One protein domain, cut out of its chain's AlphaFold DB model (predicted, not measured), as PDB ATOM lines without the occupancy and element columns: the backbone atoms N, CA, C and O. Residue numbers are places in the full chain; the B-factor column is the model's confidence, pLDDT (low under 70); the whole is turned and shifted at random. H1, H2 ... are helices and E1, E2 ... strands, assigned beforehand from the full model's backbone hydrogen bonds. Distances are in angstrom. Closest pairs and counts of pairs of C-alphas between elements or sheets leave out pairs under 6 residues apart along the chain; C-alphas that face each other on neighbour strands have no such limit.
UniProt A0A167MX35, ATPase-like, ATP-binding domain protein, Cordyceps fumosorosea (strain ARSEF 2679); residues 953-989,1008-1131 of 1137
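AT A GLANCE: This is residues 953 to 989 and 1008 to 1131 of the 1137 residues of the protein "ATPase-like, ATP-binding domain protein" of Cordyceps fumosorosea (strain ARSEF 2679) (UniProt A0A167MX35). Two helices side by side, H1 and H3, with the short H4 across H3 and H2 on H1, make one part of an elongated domain; a short ribbon of two strands, E1 and E2, with H5 and H6 between them in the chain, leads to the other end. H7 lies off to one side, near E2. The printed part has 161 residues, under half in named elements, ordered H1 H2 H3 H4 E1 H5 H6 E2 H7; the class is mostly helix, and the sheet E1 - E2 is antiparallel. It is compact, with a radius of gyration of the C-alphas of 16.2 A and spans of 55 by 36 by 31 A.

HOW THE PARTS SIT: E1, residues 1074 to 1077, is antiparallel to E2, residues 1104 to 1107; N 1076 and O 1105 are within hydrogen-bond range at 3.0 A. H5, residues 1082 to 1089, touches H6, residues 1095 to 1098, the closest C-alphas being Ile 1088 and Ala 1095 at 5.7 A. H3, residues 1014 to 1035, comes closest to E1 at the C-alphas of Tyr 1030 and Leu 1074, 7.6 A. The hub H1, residues 953 to 967, touches H3 at a shallow tilt of 27 degrees, the same way, the closest C-alphas being Ala 966 and Leu 1032 at 5.4 A. H4, residues 1051 to 1056, touches H3 about perpendicular, at 88 degrees, the closest C-alphas being Ala 1023 and Arg 1051 at 5.6 A. H2, residues 982 to 985, touches H1 residues 962 to 966 alone, closest at the C-alphas of Ala 965 and Leu 984, 5.9 A. H7, residues 1124 to 1130, touches no helix. Every O i to N i+4 pair is within range in H1, H3, H5 and H7; H4 has 0 of 2 but 3 of 3 O i to N i+3 pairs, and H2 and H6 are too short for O i to N i+4 pairs.

IN THESE COORDINATES: H3 is 31.9 A long and H1 20.8 A. H1 begins at C-alpha 953 (-32.038, -4.332, 109.055), and H7 ends at C-alpha 1130 (-58.534, 18.757, 100.765).

THE WHOLE: Residues 990 to 1007 are not printed, a gap of 13.8 A between C-alphas 989 and 1008. H1 to H2, H3 to H4, H4 to E1 and E2 to H7 are long links. Residues 1010 to 1015, of which 1014 to 1015 belong to H3, stand free. The pLDDT is under 70 in 51 residues, among them 974 to 989, 1008 to 1016 and 1113 to 1131.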
ATOM      1  N   GLY A 953     -33.229  -5.021 109.571       64.19
ATOM      2  CA  GLY A 953     -32.038  -4.332 109.055       64.19
ATOM      3  C   GLY A 953     -32.214  -3.817 107.618       64.19
ATOM      4  O   GLY A 953     -31.775  -2.719 107.283       64.19
ATOM      5  N   GLN A 954     -32.947  -4.550 106.769       67.12
ATOM      6  CA  GLN A 954     -33.311  -4.077 105.423       67.12
ATOM      7  C   GLN A 954     -34.228  -2.837 105.451       67.12
ATOM      8  O   GLN A 954     -34.170  -2.010 104.539       67.12
ATOM      9  N   TYR A 955     -35.055  -2.680 106.491       81.19
ATOM     10  CA  TYR A 955     -35.942  -1.526 106.654       81.19
ATOM     11  C   TYR A 955     -35.237  -0.337 107.329       81.19
ATOM     12  O   TYR A 955     -35.437   0.798 106.905       81.19
ATOM     13  N   GLU A 956     -34.346  -0.582 108.293       82.69
ATOM     14  CA  GLU A 956     -33.440   0.432 108.857       82.69
ATOM     15  C   GLU A 956     -32.603   1.111 107.759       82.69
ATOM     16  O   GLU A 956     -32.581   2.337 107.671       82.69
ATOM     17  N   ILE A 957     -32.018   0.333 106.838       78.12
ATOM     18  CA  ILE A 957     -31.269   0.864 105.681       78.12
ATOM     19  C   ILE A 957     -32.156   1.720 104.757       78.12
ATOM     20  O   ILE A 957     -31.684   2.721 104.213       78.12
ATOM     21  N   LEU A 958     -33.432   1.358 104.571       82.50
ATOM     22  CA  LEU A 958     -34.373   2.165 103.787       82.50
ATOM     23  C   LEU A 958     -34.659   3.507 104.477       82.50
ATOM     24  O   LEU A 958     -34.601   4.548 103.823       82.50
ATOM     25  N   LEU A 959     -34.916   3.496 105.788       86.44
ATOM     26  CA  LEU A 959     -35.143   4.721 106.558       86.44
ATOM     27  C   LEU A 959     -33.895   5.613 106.590       86.44
ATOM     28  O   LEU A 959     -34.029   6.824 106.440       86.44
ATOM     29  N   GLN A 960     -32.692   5.040 106.718       86.31
ATOM     30  CA  GLN A 960     -31.436   5.797 106.683       86.31
ATOM     31  C   GLN A 960     -31.268   6.523 105.342       86.31
ATOM     32  O   GLN A 960     -31.067   7.733 105.325       86.31
ATOM     33  N   ARG A 961     -31.465   5.826 104.211       81.75
ATOM     34  CA  ARG A 961     -31.438   6.438 102.866       81.75
ATOM     35  C   ARG A 961     -32.469   7.556 102.707       81.75
ATOM     36  O   ARG A 961     -32.166   8.582 102.105       81.75
ATOM     37  N   VAL A 962     -33.674   7.371 103.248       87.44
ATOM     38  CA  VAL A 962     -34.745   8.379 103.243       87.44
ATOM     39  C   VAL A 962     -34.345   9.631 104.030       87.44
ATOM     40  O   VAL A 962     -34.500  10.746 103.528       87.44
ATOM     41  N   VAL A 963     -33.798   9.457 105.235       88.81
ATOM     42  CA  VAL A 963     -33.329  10.552 106.095       88.81
ATOM     43  C   VAL A 963     -32.137  11.271 105.456       88.81
ATOM     44  O   VAL A 963     -32.128  12.499 105.394       88.81
ATOM     45  N   ASP A 964     -31.177  10.533 104.900       84.50
ATOM     46  CA  ASP A 964     -30.012  11.092 104.208       84.50
ATOM     47  C   ASP A 964     -30.420  11.884 102.954       84.50
ATOM     48  O   ASP A 964     -29.922  12.992 102.730       84.50
ATOM     49  N   ALA A 965     -31.375  11.376 102.165       81.88
ATOM     50  CA  ALA A 965     -31.923  12.077 101.005       81.88
ATOM     51  C   ALA A 965     -32.643  13.373 101.414       81.88
ATOM     52  O   ALA A 965     -32.375  14.435 100.841       81.88
ATOM     53  N   ALA A 966     -33.504  13.323 102.438       85.31
ATOM     54  CA  ALA A 966     -34.219  14.493 102.952       85.31
ATOM     55  C   ALA A 966     -33.265  15.555 103.532       85.31
ATOM     56  O   ALA A 966     -33.404  16.741 103.221       85.31
ATOM     57  N   ARG A 967     -32.242  15.141 104.291       86.06
ATOM     58  CA  ARG A 967     -31.225  16.027 104.892       86.06
ATOM     59  C   ARG A 967     -30.134  16.492 103.917       86.06
ATOM     60  O   ARG A 967     -29.396  17.421 104.247       86.06
ATOM     61  N   SER A 968     -30.020  15.885 102.731       81.69
ATOM     62  CA  SER A 968     -29.003  16.228 101.724       81.69
ATOM     63  C   SER A 968     -29.008  17.721 101.357       81.69
ATOM     64  O   SER A 968     -30.013  18.414 101.493       81.69
ATOM     65  N   ARG A 969     -27.893  18.264 100.847       64.75
ATOM     66  CA  ARG A 969     -27.871  19.669 100.375       64.75
ATOM     67  C   ARG A 969     -28.625  19.892  99.059       64.75
ATOM     68  O   ARG A 969     -28.934  21.039  98.750       64.75
ATOM     69  N   SER A 970     -28.894  18.826  98.306       63.72
ATOM     70  CA  SER A 970     -29.550  18.883  96.995       63.72
ATOM     71  C   SER A 970     -31.071  18.784  97.086       63.72
ATOM     72  O   SER A 970     -31.753  19.276  96.192       63.72
ATOM     73  N   SER A 971     -31.614  18.176  98.146       65.38
ATOM     74  CA  SER A 971     -33.053  18.199  98.386       65.38
ATOM     75  C   SER A 971     -33.520  19.618  98.718       65.38
ATOM     76  O   SER A 971     -32.896  20.351  99.492       65.38
ATOM     77  N   GLN A 972     -34.652  19.994  98.149       66.12
ATOM     78  CA  GLN A 972     -35.466  21.131  98.556       66.12
ATOM     79  C   GLN A 972     -36.905  20.620  98.624       66.12
ATOM     80  O   GLN A 972     -37.213  19.588  98.020       66.12
ATOM     81  N   PHE A 973     -37.787  21.311  99.343       71.25
ATOM     82  CA  PHE A 973     -39.212  21.061  99.145       71.25
ATOM     83  C   PHE A 973     -39.533  21.322  97.656       71.25
ATOM     84  O   PHE A 973     -39.020  22.313  97.118       71.25
ATOM     85  N   PRO A 974     -40.284  20.446  96.956       67.31
ATOM     86  CA  PRO A 974     -40.534  20.619  95.527       67.31
ATOM     87  C   PRO A 974     -41.152  21.987  95.219       67.31
ATOM     88  O   PRO A 974     -41.819  22.573  96.064       67.31
ATOM     89  N   GLN A 975     -40.940  22.505  94.011       66.31
ATOM     90  CA  GLN A 975     -41.590  23.740  93.559       66.31
ATOM     91  C   GLN A 975     -42.621  23.405  92.485       66.31
ATOM     92  O   GLN A 975     -42.428  22.464  91.714       66.31
ATOM     93  N   VAL A 976     -43.693  24.194  92.380       53.22
ATOM     94  CA  VAL A 976     -44.778  23.951  91.403       53.22
ATOM     95  C   VAL A 976     -44.272  23.925  89.952       53.22
ATOM     96  O   VAL A 976     -44.832  23.235  89.105       53.22
ATOM     97  N   THR A 977     -43.179  24.629  89.664       41.03
ATOM     98  CA  THR A 977     -42.512  24.660  88.353       41.03
ATOM     99  C   THR A 977     -41.460  23.561  88.150       41.03
ATOM    100  O   THR A 977     -40.943  23.432  87.040       41.03
ATOM    101  N   ALA A 978     -41.118  22.785  89.186       46.09
ATOM    102  CA  ALA A 978     -40.066  21.768  89.162       46.09
ATOM    103  C   ALA A 978     -40.278  20.676  90.237       46.09
ATOM    104  O   ALA A 978     -39.644  20.682  91.297       46.09
ATOM    105  N   LEU A 979     -41.129  19.691  89.933       51.16
ATOM    106  CA  LEU A 979     -41.269  18.441  90.695       51.16
ATOM    107  C   LEU A 979     -40.066  17.508  90.445       51.16
ATOM    108  O   LEU A 979     -40.157  16.499  89.751       51.16
ATOM    109  N   ASN A 980     -38.904  17.875  90.987       52.94
ATOM    110  CA  ASN A 980     -37.672  17.100  90.846       52.94
ATOM    111  C   ASN A 980     -37.498  16.094  91.998       52.94
ATOM    112  O   ASN A 980     -36.903  16.409  93.027       52.94
ATOM    113  N   MET A 981     -37.976  14.864  91.789       60.16
ATOM    114  CA  MET A 981     -37.796  13.744  92.724       60.16
ATOM    115  C   MET A 981     -36.503  12.939  92.488       60.16
ATOM    116  O   MET A 981     -36.271  11.954  93.190       60.16
ATOM    117  N   GLN A 982     -35.635  13.351  91.550       59.50
ATOM    118  CA  GLN A 982     -34.431  12.600  91.164       59.50
ATOM    119  C   GLN A 982     -33.507  12.325  92.361       59.50
ATOM    120  O   GLN A 982     -33.024  11.216  92.520       59.50
ATOM    121  N   VAL A 983     -33.355  13.288  93.280       62.78
ATOM    122  CA  VAL A 983     -32.526  13.137  94.496       62.78
ATOM    123  C   VAL A 983     -33.017  12.006  95.417       62.78
ATOM    124  O   VAL A 983     -32.217  11.438  96.157       62.78
ATOM    125  N   LEU A 984     -34.313  11.667  95.386       64.00
ATOM    126  CA  LEU A 984     -34.854  10.511  96.106       64.00
ATOM    127  C   LEU A 984     -34.750   9.226  95.269       64.00
ATOM    128  O   LEU A 984     -34.428   8.181  95.827       64.00
ATOM    129  N   ALA A 985     -34.969   9.299  93.953       62.72
ATOM    130  CA  ALA A 985     -34.797   8.162  93.046       62.72
ATOM    131  C   ALA A 985     -33.350   7.630  93.069       62.72
ATOM    132  O   ALA A 985     -33.144   6.452  93.337       62.72
ATOM    133  N   ASP A 986     -32.357   8.516  92.929       60.62
ATOM    134  CA  ASP A 986     -30.918   8.213  92.986       60.62
ATOM    135  C   ASP A 986     -30.484   7.594  94.336       60.62
ATOM    136  O   ASP A 986     -29.469   6.901  94.422       60.62
ATOM    137  N   ALA A 987     -31.232   7.858  95.415       57.28
ATOM    138  CA  ALA A 987     -30.960   7.333  96.755       57.28
ATOM    139  C   ALA A 987     -31.593   5.950  97.009       57.28
ATOM    140  O   ALA A 987     -31.176   5.229  97.927       57.28
ATOM    141  N   LEU A 988     -32.593   5.557  96.214       57.62
ATOM    142  CA  LEU A 988     -33.317   4.294  96.339       57.62
ATOM    143  C   LEU A 988     -32.752   3.234  95.368       57.62
ATOM    144  O   LEU A 988     -32.292   3.561  94.278       57.62
ATOM    145  N   PRO A 989     -32.722   1.944  95.748       47.41
ATOM    146  CA  PRO A 989     -32.185   0.901  94.879       47.41
ATOM    147  C   PRO A 989     -33.176   0.538  93.759       47.41
ATOM    148  O   PRO A 989     -34.285   0.089  94.049       47.41
ATOM    149  N   ARG A1008     -36.618  -9.194 101.289       35.53
ATOM    150  CA  ARG A1008     -36.760 -10.612 100.912       35.53
ATOM    151  C   ARG A1008     -37.865 -11.277 101.739       35.53
ATOM    152  O   ARG A1008     -37.716 -11.510 102.936       35.53
ATOM    153  N   VAL A1009     -38.994 -11.567 101.091       32.97
ATOM    154  CA  VAL A1009     -40.217 -12.031 101.759       32.97
ATOM    155  C   VAL A1009     -40.067 -13.469 102.256       32.97
ATOM    156  O   VAL A1009     -40.017 -14.408 101.468       32.97
ATOM    157  N   GLY A1010     -40.081 -13.623 103.580       32.09
ATOM    158  CA  GLY A1010     -40.117 -14.910 104.280       32.09
ATOM    159  C   GLY A1010     -41.102 -14.954 105.455       32.09
ATOM    160  O   GLY A1010     -40.847 -15.687 106.403       32.09
ATOM    161  N   SER A1011     -42.159 -14.120 105.449       40.41
ATOM    162  CA  SER A1011     -43.365 -14.217 106.326       40.41
ATOM    163  C   SER A1011     -44.261 -12.962 106.335       40.41
ATOM    164  O   SER A1011     -45.418 -13.047 106.740       40.41
ATOM    165  N   MET A1012     -43.756 -11.789 105.932       53.41
ATOM    166  CA  MET A1012     -44.471 -10.511 106.104       53.41
ATOM    167  C   MET A1012     -45.733 -10.379 105.237       53.41
ATOM    168  O   MET A1012     -45.720 -10.687 104.045       53.41
ATOM    169  N   SER A1013     -46.806  -9.839 105.825       55.88
ATOM    170  CA  SER A1013     -48.066  -9.553 105.130       55.88
ATOM    171  C   SER A1013     -48.008  -8.251 104.318       55.88
ATOM    172  O   SER A1013     -47.213  -7.353 104.603       55.88
ATOM    173  N   ARG A1014     -48.901  -8.121 103.325       59.34
ATOM    174  CA  ARG A1014     -49.045  -6.907 102.498       59.34
ATOM    175  C   ARG A1014     -49.314  -5.662 103.357       59.34
ATOM    176  O   ARG A1014     -48.569  -4.701 103.273       59.34
ATOM    177  N   LEU A1015     -50.257  -5.745 104.299       60.66
ATOM    178  CA  LEU A1015     -50.580  -4.653 105.230       60.66
ATOM    179  C   LEU A1015     -49.380  -4.180 106.079       60.66
ATOM    180  O   LEU A1015     -49.271  -2.996 106.383       60.66
ATOM    181  N   GLU A1016     -48.486  -5.085 106.482       69.06
ATOM    182  CA  GLU A1016     -47.264  -4.743 107.226       69.06
ATOM    183  C   GLU A1016     -46.214  -4.070 106.320       69.06
ATOM    184  O   GLU A1016     -45.530  -3.141 106.750       69.06
ATOM    185  N   ARG A1017     -46.119  -4.484 105.048       70.69
ATOM    186  CA  ARG A1017     -45.292  -3.824 104.023       70.69
ATOM    187  C   ARG A1017     -45.789  -2.401 103.750       70.69
ATOM    188  O   ARG A1017     -44.998  -1.462 103.807       70.69
ATOM    189  N   ASP A1018     -47.088  -2.241 103.519       73.12
ATOM    190  CA  ASP A1018     -47.697  -0.968 103.122       73.12
ATOM    191  C   ASP A1018     -47.566   0.089 104.237       73.12
ATOM    192  O   ASP A1018     -47.224   1.239 103.969       73.12
ATOM    193  N   LYS A1019     -47.711  -0.312 105.511       80.62
ATOM    194  CA  LYS A1019     -47.433   0.556 106.674       80.62
ATOM    195  C   LYS A1019     -45.967   0.982 106.768       80.62
ATOM    196  O   LYS A1019     -45.690   2.141 107.064       80.62
ATOM    197  N   ARG A1020     -45.023   0.069 106.506       82.81
ATOM    198  CA  ARG A1020     -43.585   0.387 106.496       82.81
ATOM    199  C   ARG A1020     -43.229   1.375 105.379       82.81
ATOM    200  O   ARG A1020     -42.445   2.291 105.619       82.81
ATOM    201  N   VAL A1021     -43.829   1.227 104.195       82.00
ATOM    202  CA  VAL A1021     -43.671   2.167 103.070       82.00
ATOM    203  C   VAL A1021     -44.284   3.533 103.399       82.00
ATOM    204  O   VAL A1021     -43.603   4.544 103.245       82.00
ATOM    205  N   GLY A1022     -45.513   3.575 103.926       85.38
ATOM    206  CA  GLY A1022     -46.172   4.821 104.335       85.38
ATOM    207  C   GLY A1022     -45.359   5.610 105.365       85.38
ATOM    208  O   GLY A1022     -45.024   6.767 105.130       85.38
ATOM    209  N   ALA A1023     -44.937   4.963 106.455       89.69
ATOM    210  CA  ALA A1023     -44.154   5.609 107.511       89.69
ATOM    211  C   ALA A1023     -42.772   6.105 107.035       89.69
ATOM    212  O   ALA A1023     -42.245   7.072 107.582       89.69
ATOM    213  N   ALA A1024     -42.189   5.480 106.005       88.69
ATOM    214  CA  ALA A1024     -40.962   5.968 105.377       88.69
ATOM    215  C   ALA A1024     -41.213   7.243 104.546       88.69
ATOM    216  O   ALA A1024     -40.420   8.179 104.606       88.69
ATOM    217  N   GLY A1025     -42.331   7.331 103.818       88.62
ATOM    218  CA  GLY A1025     -42.711   8.559 103.114       88.62
ATOM    219  C   GLY A1025     -43.104   9.699 104.059       88.62
ATOM    220  O   GLY A1025     -42.705  10.841 103.837       88.62
ATOM    221  N   GLU A1026     -43.811   9.400 105.151       93.88
ATOM    222  CA  GLU A1026     -44.074  10.368 106.227       93.88
ATOM    223  C   GLU A1026     -42.770  10.926 106.817       93.88
ATOM    224  O   GLU A1026     -42.631  12.142 106.955       93.88
ATOM    225  N   LEU A1027     -41.790  10.054 107.101       93.69
ATOM    226  CA  LEU A1027     -40.471  10.447 107.601       93.69
ATOM    227  C   LEU A1027     -39.740  11.380 106.624       93.69
ATOM    228  O   LEU A1027     -39.153  12.370 107.054       93.69
ATOM    229  N   TYR A1028     -39.809  11.097 105.318       91.12
ATOM    230  CA  TYR A1028     -39.219  11.943 104.277       91.12
ATOM    231  C   TYR A1028     -39.784  13.371 104.313       91.12
ATOM    232  O   TYR A1028     -39.027  14.343 104.357       91.12
ATOM    233  N   VAL A1029     -41.115  13.510 104.347       90.88
ATOM    234  CA  VAL A1029     -41.786  14.821 104.384       90.88
ATOM    235  C   VAL A1029     -41.553  15.529 105.724       90.88
ATOM    236  O   VAL A1029     -41.333  16.741 105.743       90.88
ATOM    237  N   TYR A1030     -41.525  14.788 106.837       94.06
ATOM    238  CA  TYR A1030     -41.194  15.331 108.154       94.06
ATOM    239  C   TYR A1030     -39.773  15.917 108.197       94.06
ATOM    240  O   TYR A1030     -39.598  17.042 108.665       94.06
ATOM    241  N   GLU A1031     -38.768  15.199 107.686       92.56
ATOM    242  CA  GLU A1031     -37.373  15.663 107.621       92.56
ATOM    243  C   GLU A1031     -37.202  16.861 106.673       92.56
ATOM    244  O   GLU A1031     -36.500  17.815 107.016       92.56
ATOM    245  N   LEU A1032     -37.883  16.869 105.517       89.25
ATOM    246  CA  LEU A1032     -37.895  18.027 104.614       89.25
ATOM    247  C   LEU A1032     -38.433  19.287 105.308       89.25
ATOM    248  O   LEU A1032     -37.821  20.345 105.205       89.25
ATOM    249  N   LEU A1033     -39.543  19.189 106.046       89.50
ATOM    250  CA  LEU A1033     -40.132  20.336 106.752       89.50
ATOM    251  C   LEU A1033     -39.358  20.713 108.029       89.50
ATOM    252  O   LEU A1033     -39.283  21.894 108.374       89.50
ATOM    253  N   PHE A1034     -38.707  19.751 108.688       89.38
ATOM    254  CA  PHE A1034     -37.801  19.999 109.814       89.38
ATOM    255  C   PHE A1034     -36.576  20.822 109.377       89.38
ATOM    256  O   PHE A1034     -36.225  21.818 110.013       89.38
ATOM    257  N   LYS A1035     -35.970  20.463 108.238       87.19
ATOM    258  CA  LYS A1035     -34.843  21.177 107.608       87.19
ATOM    259  C   LYS A1035     -35.157  22.642 107.279       87.19
ATOM    260  O   LYS A1035     -34.258  23.484 107.287       87.19
ATOM    261  N   GLU A1036     -36.423  22.972 107.044       84.94
ATOM    262  CA  GLU A1036     -36.886  24.330 106.745       84.94
ATOM    263  C   GLU A1036     -36.980  25.256 107.978       84.94
ATOM    264  O   GLU A1036     -37.253  26.448 107.814       84.94
ATOM    265  N   ASN A1037     -36.681  24.742 109.184       85.44
ATOM    266  CA  ASN A1037     -36.612  25.477 110.460       85.44
ATOM    267  C   ASN A1037     -37.915  26.218 110.832       85.44
ATOM    268  O   ASN A1037     -37.901  27.376 111.252       85.44
ATOM    269  N   LEU A1038     -39.057  25.545 110.673       89.25
ATOM    270  CA  LEU A1038     -40.377  26.078 111.024       89.25
ATOM    271  C   LEU A1038     -40.528  26.298 112.553       89.25
ATOM    272  O   LEU A1038     -40.226  25.383 113.327       89.25
ATOM    273  N   PRO A1039     -41.010  27.471 113.025       87.44
ATOM    274  CA  PRO A1039     -41.152  27.765 114.452       87.44
ATOM    275  C   PRO A1039     -42.023  26.754 115.210       87.44
ATOM    276  O   PRO A1039     -43.224  26.647 114.986       87.44
ATOM    277  N   GLY A1040     -41.421  26.029 116.156       85.69
ATOM    278  CA  GLY A1040     -42.127  25.029 116.964       85.69
ATOM    279  C   GLY A1040     -42.399  23.697 116.255       85.69
ATOM    280  O   GLY A1040     -43.126  22.877 116.808       85.69
ATOM    281  N   TRP A1041     -41.819  23.457 115.073       92.62
ATOM    282  CA  TRP A1041     -41.897  22.159 114.399       92.62
ATOM    283  C   TRP A1041     -41.031  21.104 115.106       92.62
ATOM    284  O   TRP A1041     -39.833  21.294 115.325       92.62
ATOM    285  N   GLY A1042     -41.634  19.968 115.451       89.38
ATOM    286  CA  GLY A1042     -40.993  18.859 116.148       89.38
ATOM    287  C   GLY A1042     -41.859  17.596 116.171       89.38
ATOM    288  O   GLY A1042     -42.852  17.478 115.456       89.38
ATOM    289  N   ARG A1043     -41.494  16.623 117.018       89.94
ATOM    290  CA  ARG A1043     -42.079  15.264 116.999       89.94
ATOM    291  C   ARG A1043     -43.588  15.210 117.275       89.94
ATOM    292  O   ARG A1043     -44.222  14.236 116.886       89.94
ATOM    293  N   ASP A1044     -44.177  16.237 117.883       88.62
ATOM    294  CA  ASP A1044     -45.625  16.312 118.152       88.62
ATOM    295  C   ASP A1044     -46.453  16.821 116.957       88.62
ATOM    296  O   ASP A1044     -47.683  16.711 116.951       88.62
ATOM    297  N   ASN A1045     -45.791  17.330 115.912       92.56
ATOM    298  CA  ASN A1045     -46.428  17.651 114.635       92.56
ATOM    299  C   ASN A1045     -46.700  16.399 113.793       92.56
ATOM    300  O   ASN A1045     -47.571  16.434 112.932       92.56
ATOM    301  N   TRP A1046     -46.002  15.287 114.039       93.88
ATOM    302  CA  TRP A1046     -46.213  14.025 113.328       93.88
ATOM    303  C   TRP A1046     -47.280  13.188 114.041       93.88
ATOM    304  O   TRP A1046     -46.985  12.498 115.012       93.88
ATOM    305  N   GLN A1047     -48.534  13.279 113.597       92.56
ATOM    306  CA  GLN A1047     -49.703  12.725 114.300       92.56
ATOM    307  C   GLN A1047     -50.199  11.385 113.734       92.56
ATOM    308  O   GLN A1047     -51.133  10.798 114.278       92.56
ATOM    309  N   SER A1048     -49.553  10.876 112.683       89.88
ATOM    310  CA  SER A1048     -49.808   9.542 112.136       89.88
ATOM    311  C   SER A1048     -49.614   8.420 113.164       89.88
ATOM    312  O   SER A1048     -48.633   8.371 113.918       89.88
ATOM    313  N   ARG A1049     -50.523   7.444 113.134       85.94
ATOM    314  CA  ARG A1049     -50.435   6.192 113.894       85.94
ATOM    315  C   ARG A1049     -49.351   5.243 113.395       85.94
ATOM    316  O   ARG A1049     -48.941   4.377 114.168       85.94
ATOM    317  N   ILE A1050     -48.869   5.376 112.156       87.94
ATOM    318  CA  ILE A1050     -47.772   4.538 111.638       87.94
ATOM    319  C   ILE A1050     -46.382   5.139 111.896       87.94
ATOM    320  O   ILE A1050     -45.383   4.445 111.696       87.94
ATOM    321  N   ARG A1051     -46.285   6.338 112.496       91.62
ATOM    322  CA  ARG A1051     -45.000   6.965 112.873       91.62
ATOM    323  C   ARG A1051     -44.066   6.053 113.681       91.62
ATOM    324  O   ARG A1051     -42.848   6.146 113.569       91.62
ATOM    325  N   THR A1052     -44.602   5.120 114.474       90.12
ATOM    326  CA  THR A1052     -43.796   4.189 115.288       90.12
ATOM    327  C   THR A1052     -42.957   3.205 114.477       90.12
ATOM    328  O   THR A1052     -42.008   2.654 115.030       90.12
ATOM    329  N   TYR A1053     -43.255   2.981 113.194       88.19
ATOM    330  CA  TYR A1053     -42.396   2.170 112.327       88.19
ATOM    331  C   TYR A1053     -41.035   2.848 112.080       88.19
ATOM    332  O   TYR A1053     -40.022   2.156 111.983       88.19
ATOM    333  N   ALA A1054     -40.965   4.185 112.130       90.88
ATOM    334  CA  ALA A1054     -39.709   4.928 112.019       90.88
ATOM    335  C   ALA A1054     -38.717   4.666 113.173       90.88
ATOM    336  O   ALA A1054     -37.546   5.010 113.049       90.88
ATOM    337  N   ARG A1055     -39.131   3.999 114.267       91.00
ATOM    338  CA  ARG A1055     -38.239   3.576 115.369       91.00
ATOM    339  C   ARG A1055     -37.093   2.660 114.943       91.00
ATOM    340  O   ARG A1055     -36.145   2.514 115.703       91.00
ATOM    341  N   ALA A1056     -37.183   2.040 113.764       85.94
ATOM    342  CA  ALA A1056     -36.076   1.284 113.187       85.94
ATOM    343  C   ALA A1056     -34.902   2.180 112.735       85.94
ATOM    344  O   ALA A1056     -33.829   1.656 112.485       85.94
ATOM    345  N   HIS A1057     -35.072   3.506 112.654       89.00
ATOM    346  CA  HIS A1057     -33.975   4.455 112.447       89.00
ATOM    347  C   HIS A1057     -33.420   4.954 113.797       89.00
ATOM    348  O   HIS A1057     -34.219   5.410 114.626       89.00
ATOM    349  N   PRO A1058     -32.090   4.981 114.023       87.31
ATOM    350  CA  PRO A1058     -31.486   5.341 115.312       87.31
ATOM    351  C   PRO A1058     -32.000   6.650 115.933       87.31
ATOM    352  O   PRO A1058     -32.447   6.645 117.082       87.31
ATOM    353  N   ASP A1059     -32.046   7.751 115.169       87.44
ATOM    354  CA  ASP A1059     -32.562   9.050 115.651       87.44
ATOM    355  C   ASP A1059     -34.002   8.969 116.204       87.44
ATOM    356  O   ASP A1059     -34.400   9.762 117.065       87.44
ATOM    357  N   TYR A1060     -34.799   8.019 115.713       91.62
ATOM    358  CA  TYR A1060     -36.230   7.880 115.977       91.62
ATOM    359  C   TYR A1060     -36.578   6.698 116.889       91.62
ATOM    360  O   TYR A1060     -37.754   6.513 117.200       91.62
ATOM    361  N   ALA A1061     -35.595   5.955 117.409       85.62
ATOM    362  CA  ALA A1061     -35.815   4.825 118.320       85.62
ATOM    363  C   ALA A1061     -36.694   5.179 119.544       85.62
ATOM    364  O   ALA A1061     -37.504   4.369 119.993       85.62
ATOM    365  N   LEU A1062     -36.593   6.422 120.037       85.06
ATOM    366  CA  LEU A1062     -37.387   6.969 121.149       85.06
ATOM    367  C   LEU A1062     -38.665   7.723 120.713       85.06
ATOM    368  O   LEU A1062     -39.213   8.507 121.483       85.06
ATOM    369  N   LEU A1063     -39.149   7.558 119.476       88.94
ATOM    370  CA  LEU A1063     -40.381   8.207 119.013       88.94
ATOM    371  C   LEU A1063     -41.614   7.538 119.645       88.94
ATOM    372  O   LEU A1063     -41.955   6.398 119.323       88.94
ATOM    373  N   GLU A1064     -42.305   8.228 120.553       85.69
ATOM    374  CA  GLU A1064     -43.514   7.711 121.212       85.69
ATOM    375  C   GLU A1064     -44.650   7.405 120.217       85.69
ATOM    376  O   GLU A1064     -44.684   7.942 119.110       85.69
ATOM    377  N   ALA A1065     -45.599   6.547 120.597       83.44
ATOM    378  CA  ALA A1065     -46.783   6.286 119.777       83.44
ATOM    379  C   ALA A1065     -47.770   7.461 119.856       83.44
ATOM    380  O   ALA A1065     -47.953   8.030 120.932       83.44
ATOM    381  N   TRP A1066     -48.437   7.811 118.752       87.31
ATOM    382  CA  TRP A1066     -49.515   8.799 118.813       87.31
ATOM    383  C   TRP A1066     -50.778   8.162 119.407       87.31
ATOM    384  O   TRP A1066     -51.407   7.298 118.800       87.31
ATOM    385  N   THR A1067     -51.128   8.575 120.625       68.69
ATOM    386  CA  THR A1067     -52.243   8.023 121.417       68.69
ATOM    387  C   THR A1067     -53.525   8.854 121.341       68.69
ATOM    388  O   THR A1067     -54.538   8.476 121.927       68.69
ATOM    389  N   ARG A1068     -53.500   9.992 120.636       77.06
ATOM    390  CA  ARG A1068     -54.631  10.925 120.507       77.06
ATOM    391  C   ARG A1068     -55.383  10.703 119.188       77.06
ATOM    392  O   ARG A1068     -55.019   9.858 118.374       77.06
ATOM    393  N   SER A1069     -56.447  11.474 118.969       70.38
ATOM    394  CA  SER A1069     -57.177  11.487 117.698       70.38
ATOM    395  C   SER A1069     -56.278  11.948 116.546       70.38
ATOM    396  O   SER A1069     -55.751  13.058 116.558       70.38
ATOM    397  N   GLU A1070     -56.141  11.092 115.544       76.75
ATOM    398  CA  GLU A1070     -55.458  11.339 114.274       76.75
ATOM    399  C   GLU A1070     -56.342  12.225 113.372       76.75
ATOM    400  O   GLU A1070     -57.525  11.925 113.148       76.75
ATOM    401  N   THR A1071     -55.798  13.352 112.900       74.44
ATOM    402  CA  THR A1071     -56.543  14.337 112.084       74.44
ATOM    403  C   THR A1071     -55.979  14.494 110.673       74.44
ATOM    404  O   THR A1071     -56.765  14.615 109.738       74.44
ATOM    405  N   SER A1072     -54.655  14.429 110.533       84.06
ATOM    406  CA  SER A1072     -53.884  14.246 109.298       84.06
ATOM    407  C   SER A1072     -52.483  13.748 109.692       84.06
ATOM    408  O   SER A1072     -52.123  13.854 110.871       84.06
ATOM    409  N   ASP A1073     -51.714  13.189 108.755       90.75
ATOM    410  CA  ASP A1073     -50.432  12.524 109.051       90.75
ATOM    411  C   ASP A1073     -49.417  13.469 109.731       90.75
ATOM    412  O   ASP A1073     -48.799  13.112 110.743       90.75
ATOM    413  N   LEU A1074     -49.301  14.702 109.221       92.50
ATOM    414  CA  LEU A1074     -48.550  15.812 109.812       92.50
ATOM    415  C   LEU A1074     -49.491  17.014 110.062       92.50
ATOM    416  O   LEU A1074     -50.348  17.333 109.239       92.50
ATOM    417  N   VAL A1075     -49.341  17.716 111.189       91.38
ATOM    418  CA  VAL A1075     -50.189  18.862 111.579       91.38
ATOM    419  C   VAL A1075     -49.334  19.987 112.159       91.38
ATOM    420  O   VAL A1075     -48.582  19.780 113.112       91.38
ATOM    421  N   TYR A1076     -49.479  21.202 111.631       93.44
ATOM    422  CA  TYR A1076     -48.678  22.361 112.032       93.44
ATOM    423  C   TYR A1076     -49.520  23.633 112.147       93.44
ATOM    424  O   TYR A1076     -50.401  23.900 111.333       93.44
ATOM    425  N   ASP A1077     -49.270  24.404 113.202       91.31
ATOM    426  CA  ASP A1077     -50.035  25.596 113.561       91.31
ATOM    427  C   ASP A1077     -49.220  26.836 113.174       91.31
ATOM    428  O   ASP A1077     -48.392  27.314 113.953       91.31
ATOM    429  N   ASP A1078     -49.390  27.315 111.934       91.94
ATOM    430  CA  ASP A1078     -48.549  28.366 111.344       91.94
ATOM    431  C   ASP A1078     -48.929  29.770 111.834       91.94
ATOM    432  O   ASP A1078     -49.118  30.707 111.061       91.94
ATOM    433  N   SER A1079     -49.014  29.911 113.156       87.31
ATOM    434  CA  SER A1079     -49.319  31.126 113.922       87.31
ATOM    435  C   SER A1079     -48.442  32.346 113.595       87.31
ATOM    436  O   SER A1079     -48.755  33.453 114.029       87.31
ATOM    437  N   GLN A1080     -47.357  32.157 112.836       85.94
ATOM    438  CA  GLN A1080     -46.438  33.201 112.372       85.94
ATOM    439  C   GLN A1080     -46.272  33.233 110.837       85.94
ATOM    440  O   GLN A1080     -45.366  33.902 110.348       85.94
ATOM    441  N   GLY A1081     -47.092  32.503 110.070       87.88
ATOM    442  CA  GLY A1081     -47.104  32.544 108.599       87.88
ATOM    443  C   GLY A1081     -45.838  32.026 107.894       87.88
ATOM    444  O   GLY A1081     -45.660  32.294 106.709       87.88
ATOM    445  N   HIS A1082     -44.942  31.312 108.583       89.69
ATOM    446  CA  HIS A1082     -43.638  30.895 108.046       89.69
ATOM    447  C   HIS A1082     -43.746  29.756 107.020       89.69
ATOM    448  O   HIS A1082     -43.019  29.754 106.024       89.69
ATOM    449  N   LEU A1083     -44.638  28.781 107.232       90.56
ATOM    450  CA  LEU A1083     -44.906  27.756 106.215       90.56
ATOM    451  C   LEU A1083     -45.723  28.346 105.059       90.56
ATOM    452  O   LEU A1083     -45.501  27.994 103.905       90.56
ATOM    453  N   THR A1084     -46.602  29.300 105.359       90.31
ATOM    454  CA  THR A1084     -47.383  30.052 104.372       90.31
ATOM    455  C   THR A1084     -46.472  30.840 103.430       90.31
ATOM    456  O   THR A1084     -46.589  30.702 102.214       90.31
ATOM    457  N   GLU A1085     -45.504  31.591 103.964       90.56
ATOM    458  CA  GLU A1085     -44.488  32.308 103.185       90.56
ATOM    459  C   GLU A1085     -43.642  31.353 102.328       90.56
ATOM    460  O   GLU A1085     -43.431  31.611 101.142       90.56
ATOM    461  N   LYS A1086     -43.199  30.215 102.879       88.50
ATOM    462  CA  LYS A1086     -42.466  29.197 102.107       88.50
ATOM    463  C   LYS A1086     -43.306  28.612 100.968       88.50
ATOM    464  O   LYS A1086     -42.827  28.556  99.843       88.50
ATOM    465  N   LEU A1087     -44.567  28.256 101.216       87.25
ATOM    466  CA  LEU A1087     -45.482  27.733 100.193       87.25
ATOM    467  C   LEU A1087     -45.817  28.769  99.107       87.25
ATOM    468  O   LEU A1087     -45.981  28.387  97.949       87.25
ATOM    469  N   ILE A1088     -45.863  30.064  99.442       83.94
ATOM    470  CA  ILE A1088     -45.929  31.154  98.453       83.94
ATOM    471  C   ILE A1088     -44.642  31.181  97.614       83.94
ATOM    472  O   ILE A1088     -44.705  31.155  96.387       83.94
ATOM    473  N   ASN A1089     -43.471  31.164  98.259       83.44
ATOM    474  CA  ASN A1089     -42.167  31.212  97.586       83.44
ATOM    475  C   ASN A1089     -41.869  29.968  96.720       83.44
ATOM    476  O   ASN A1089     -41.134  30.071  95.741       83.44
ATOM    477  N   TRP A1090     -42.452  28.807  97.037       81.44
ATOM    478  CA  TRP A1090     -42.403  27.583  96.219       81.44
ATOM    479  C   TRP A1090     -43.504  27.510  95.138       81.44
ATOM    480  O   TRP A1090     -43.534  26.568  94.342       81.44
ATOM    481  N   GLY A1091     -44.401  28.503  95.089       76.94
ATOM    482  CA  GLY A1091     -45.440  28.657  94.066       76.94
ATOM    483  C   GLY A1091     -46.765  27.930  94.331       76.94
ATOM    484  O   GLY A1091     -47.636  27.959  93.466       76.94
ATOM    485  N   TYR A1092     -46.949  27.296  95.494       78.19
ATOM    486  CA  TYR A1092     -48.189  26.582  95.847       78.19
ATOM    487  C   TYR A1092     -49.334  27.501  96.285       78.19
ATOM    488  O   TYR A1092     -50.493  27.089  96.232       78.19
ATOM    489  N   LEU A1093     -49.034  28.719  96.746       82.81
ATOM    490  CA  LEU A1093     -50.030  29.662  97.257       82.81
ATOM    491  C   LEU A1093     -49.912  31.039  96.596       82.81
ATOM    492  O   LEU A1093     -48.832  31.610  96.470       82.81
ATOM    493  N   GLU A1094     -51.066  31.594  96.230       81.56
ATOM    494  CA  GLU A1094     -51.217  32.949  95.694       81.56
ATOM    495  C   GLU A1094     -50.812  33.984  96.763       81.56
ATOM    496  O   GLU A1094     -51.526  34.156  97.757       81.56
ATOM    497  N   ALA A1095     -49.692  34.694  96.566       80.50
ATOM    498  CA  ALA A1095     -49.201  35.708  97.511       80.50
ATOM    499  C   ALA A1095     -50.302  36.713  97.893       80.50
ATOM    500  O   ALA A1095     -50.596  36.907  99.071       80.50
ATOM    501  N   GLU A1096     -51.001  37.236  96.885       79.19
ATOM    502  CA  GLU A1096     -52.107  38.203  96.963       79.19
ATOM    503  C   GLU A1096     -53.246  37.804  97.929       79.19
ATOM    504  O   GLU A1096     -54.019  38.652  98.364       79.19
ATOM    505  N   LYS A1097     -53.347  36.516  98.284       79.25
ATOM    506  CA  LYS A1097     -54.424  35.923  99.094       79.25
ATOM    507  C   LYS A1097     -53.947  35.300 100.410       79.25
ATOM    508  O   LYS A1097     -54.770  35.059 101.300       79.25
ATOM    509  N   TRP A1098     -52.648  35.019 100.533       84.94
ATOM    510  CA  TRP A1098     -52.070  34.261 101.650       84.94
ATOM    511  C   TRP A1098     -50.887  34.947 102.353       84.94
ATOM    512  O   TRP A1098     -50.535  34.516 103.444       84.94
ATOM    513  N   GLN A1099     -50.315  36.034 101.820       76.81
ATOM    514  CA  GLN A1099     -49.102  36.697 102.350       76.81
ATOM    515  C   GLN A1099     -49.202  37.201 103.807       76.81
ATOM    516  O   GLN A1099     -48.182  37.495 104.430       76.81
ATOM    517  N   HIS A1100     -50.410  37.286 104.373       79.50
ATOM    518  CA  HIS A1100     -50.662  37.636 105.780       79.50
ATOM    519  C   HIS A1100     -51.569  36.620 106.502       79.50
ATOM    520  O   HIS A1100     -52.182  36.941 107.518       79.50
ATOM    521  N   ALA A1101     -51.704  35.404 105.967       80.12
ATOM    522  CA  ALA A1101     -52.470  34.340 106.601       80.12
ATOM    523  C   ALA A1101     -51.592  33.535 107.574       80.12
ATOM    524  O   ALA A1101     -50.441  33.229 107.281       80.12
ATOM    525  N   CYS A1102     -52.183  33.132 108.700       88.06
ATOM    526  CA  CYS A1102     -51.589  32.205 109.666       88.06
ATOM    527  C   CYS A1102     -52.511  30.979 109.835       88.06
ATOM    528  O   CYS A1102     -53.215  30.871 110.842       88.06
ATOM    529  N   PRO A1103     -52.638  30.114 108.810       87.75
ATOM    530  CA  PRO A1103     -53.554  28.982 108.828       87.75
ATOM    531  C   PRO A1103     -52.967  27.790 109.596       87.75
ATOM    532  O   PRO A1103     -51.755  27.598 109.684       87.75
ATOM    533  N   LYS A1104     -53.848  26.915 110.084       89.12
ATOM    534  CA  LYS A1104     -53.444  25.600 110.578       89.12
ATOM    535  C   LYS A1104     -53.355  24.620 109.411       89.12
ATOM    536  O   LYS A1104     -54.356  24.365 108.741       89.12
ATOM    537  N   TYR A1105     -52.163  24.088 109.172       89.69
ATOM    538  CA  TYR A1105     -51.895  23.117 108.122       89.69
ATOM    539  C   TYR A1105     -52.175  21.693 108.600       89.69
ATOM    540  O   TYR A1105     -51.714  21.267 109.661       89.69
ATOM    541  N   TYR A1106     -52.898  20.963 107.757       88.44
ATOM    542  CA  TYR A1106     -53.123  19.526 107.831       88.44
ATOM    543  C   TYR A1106     -52.476  18.941 106.573       88.44
ATOM    544  O   TYR A1106     -52.849  19.314 105.459       88.44
ATOM    545  N   LEU A1107     -51.430  18.145 106.757       88.38
ATOM    546  CA  LEU A1107     -50.497  17.718 105.722       88.38
ATOM    547  C   LEU A1107     -50.538  16.195 105.620       88.38
ATOM    548  O   LEU A1107     -49.951  15.476 106.428       88.38
ATOM    549  N   GLU A1108     -51.249  15.731 104.601       87.94
ATOM    550  CA  GLU A1108     -51.471  14.319 104.331       87.94
ATOM    551  C   GLU A1108     -50.394  13.784 103.378       87.94
ATOM    552  O   GLU A1108     -50.159  14.356 102.312       87.94
ATOM    553  N   VAL A1109     -49.755  12.675 103.743       88.50
ATOM    554  CA  VAL A1109     -48.681  12.032 102.981       88.50
ATOM    555  C   VAL A1109     -49.171  10.685 102.468       88.50
ATOM    556  O   VAL A1109     -49.707   9.875 103.222       88.50
ATOM    557  N   LYS A1110     -49.001  10.415 101.173       84.69
ATOM    558  CA  LYS A1110     -49.328   9.115 100.574       84.69
ATOM    559  C   LYS A1110     -48.146   8.650  99.735       84.69
ATOM    560  O   LYS A1110     -47.535   9.437  99.019       84.69
ATOM    561  N   THR A1111     -47.777   7.384  99.898       82.19
ATOM    562  CA  THR A1111     -46.499   6.836  99.426       82.19
ATOM    563  C   THR A1111     -46.760   5.610  98.571       82.19
ATOM    564  O   THR A1111     -47.505   4.719  98.974       82.19
ATOM    565  N   THR A1112     -46.134   5.559  97.401       70.12
ATOM    566  CA  THR A1112     -46.186   4.429  96.470       70.12
ATOM    567  C   THR A1112     -44.767   3.968  96.148       70.12
ATOM    568  O   THR A1112     -43.822   4.749  96.245       70.12
ATOM    569  N   THR A1113     -44.615   2.699  95.774       63.62
ATOM    570  CA  THR A1113     -43.376   2.156  95.188       63.62
ATOM    571  C   THR A1113     -43.428   2.108  93.656       63.62
ATOM    572  O   THR A1113     -42.512   1.568  93.042       63.62
ATOM    573  N   GLY A1114     -44.503   2.612  93.040       53.72
ATOM    574  CA  GLY A1114     -44.649   2.757  91.588       53.72
ATOM    575  C   GLY A1114     -44.298   4.166  91.074       53.72
ATOM    576  O   GLY A1114     -43.922   5.035  91.864       53.72
ATOM    577  N   PRO A1115     -44.437   4.415  89.757       52.34
ATOM    578  CA  PRO A1115     -44.206   5.723  89.132       52.34
ATOM    579  C   PRO A1115     -45.092   6.851  89.690       52.34
ATOM    580  O   PRO A1115     -46.128   6.593  90.303       52.34
ATOM    581  N   CYS A1116     -44.737   8.110  89.403       53.47
ATOM    582  CA  CYS A1116     -45.481   9.294  89.869       53.47
ATOM    583  C   CYS A1116     -46.962   9.308  89.438       53.47
ATOM    584  O   CYS A1116     -47.804   9.815  90.172       53.47
ATOM    585  N   GLU A1117     -47.284   8.703  88.291       56.94
ATOM    586  CA  GLU A1117     -48.652   8.590  87.759       56.94
ATOM    587  C   GLU A1117     -49.483   7.460  88.411       56.94
ATOM    588  O   GLU A1117     -50.613   7.205  88.001       56.94
ATOM    589  N   THR A1118     -48.945   6.738  89.407       55.88
ATOM    590  CA  THR A1118     -49.668   5.638  90.071       55.88
ATOM    591  C   THR A1118     -50.865   6.180  90.868       55.88
ATOM    592  O   THR A1118     -50.650   6.955  91.805       55.88
ATOM    593  N   PRO A1119     -52.110   5.738  90.600       55.75
ATOM    594  CA  PRO A1119     -53.266   6.140  91.396       55.75
ATOM    595  C   PRO A1119     -53.099   5.748  92.870       55.75
ATOM    596  O   PRO A1119     -52.842   4.584  93.190       55.75
ATOM    597  N   PHE A1120     -53.268   6.712  93.777       61.59
ATOM    598  CA  PHE A1120     -53.233   6.483  95.220       61.59
ATOM    599  C   PHE A1120     -54.641   6.523  95.819       61.59
ATOM    600  O   PHE A1120     -55.515   7.260  95.364       61.59
ATOM    601  N   TYR A1121     -54.853   5.751  96.883       57.56
ATOM    602  CA  TYR A1121     -56.124   5.725  97.600       57.56
ATOM    603  C   TYR A1121     -56.147   6.797  98.694       57.56
ATOM    604  O   TYR A1121     -55.263   6.845  99.552       57.56
ATOM    605  N   ALA A1122     -57.190   7.625  98.689       56.00
ATOM    606  CA  ALA A1122     -57.529   8.541  99.771       56.00
ATOM    607  C   ALA A1122     -58.941   8.223 100.276       56.00
ATOM    608  O   ALA A1122     -59.864   8.030  99.488       56.00
ATOM    609  N   SER A1123     -59.123   8.176 101.594       60.06
ATOM    610  CA  SER A1123     -60.446   8.020 102.202       60.06
ATOM    611  C   SER A1123     -61.322   9.251 101.953       60.06
ATOM    612  O   SER A1123     -60.830  10.379 101.840       60.06
ATOM    613  N   GLY A1124     -62.644   9.065 101.998       52.53
ATOM    614  CA  GLY A1124     -63.607  10.170 101.925       52.53
ATOM    615  C   GLY A1124     -63.417  11.233 103.020       52.53
ATOM    616  O   GLY A1124     -63.825  12.375 102.836       52.53
ATOM    617  N   LYS A1125     -62.752  10.915 104.141       57.28
ATOM    618  CA  LYS A1125     -62.360  11.901 105.164       57.28
ATOM    619  C   LYS A1125     -61.176  12.762 104.703       57.28
ATOM    620  O   LYS A1125     -61.233  13.981 104.833       57.28
ATOM    621  N   GLN A1126     -60.136  12.148 104.136       61.31
ATOM    622  CA  GLN A1126     -58.953  12.849 103.615       61.31
ATOM    623  C   GLN A1126     -59.317  13.736 102.412       61.31
ATOM    624  O   GLN A1126     -58.953  14.909 102.380       61.31
ATOM    625  N   TYR A1127     -60.132  13.233 101.479       61.59
ATOM    626  CA  TYR A1127     -60.624  14.028 100.348       61.59
ATOM    627  C   TYR A1127     -61.520  15.206 100.796       61.59
ATOM    628  O   TYR A1127     -61.347  16.333 100.324       61.59
ATOM    629  N   ARG A1128     -62.413  15.003 101.784       58.22
ATOM    630  CA  ARG A1128     -63.221  16.092 102.382       58.22
ATOM    631  C   ARG A1128     -62.381  17.147 103.129       58.22
ATOM    632  O   ARG A1128     -62.862  18.267 103.297       58.22
ATOM    633  N   LEU A1129     -61.148  16.837 103.546       59.78
ATOM    634  CA  LEU A1129     -60.201  17.805 104.128       59.78
ATOM    635  C   LEU A1129     -59.422  18.609 103.071       59.78
ATOM    636  O   LEU A1129     -59.034  19.741 103.350       59.78
ATOM    637  N   GLN A1130     -59.221  18.064 101.866       52.47
ATOM    638  CA  GLN A1130     -58.534  18.757 100.765       52.47
ATOM    639  C   GLN A1130     -59.416  19.802 100.056       52.47
ATOM    640  O   GLN A1130     -58.890  20.754  99.476       52.47
ATOM    641  N   ARG A1131     -60.752  19.676 100.109       47.00
ATOM    642  CA  ARG A1131     -61.660  20.717  99.592       47.00
ATOM    643  C   ARG A1131     -61.550  22.002 100.442       47.00
ATOM    644  O   ARG A1131     -61.557  21.924 101.672       47.00
TER     645      ARG A1131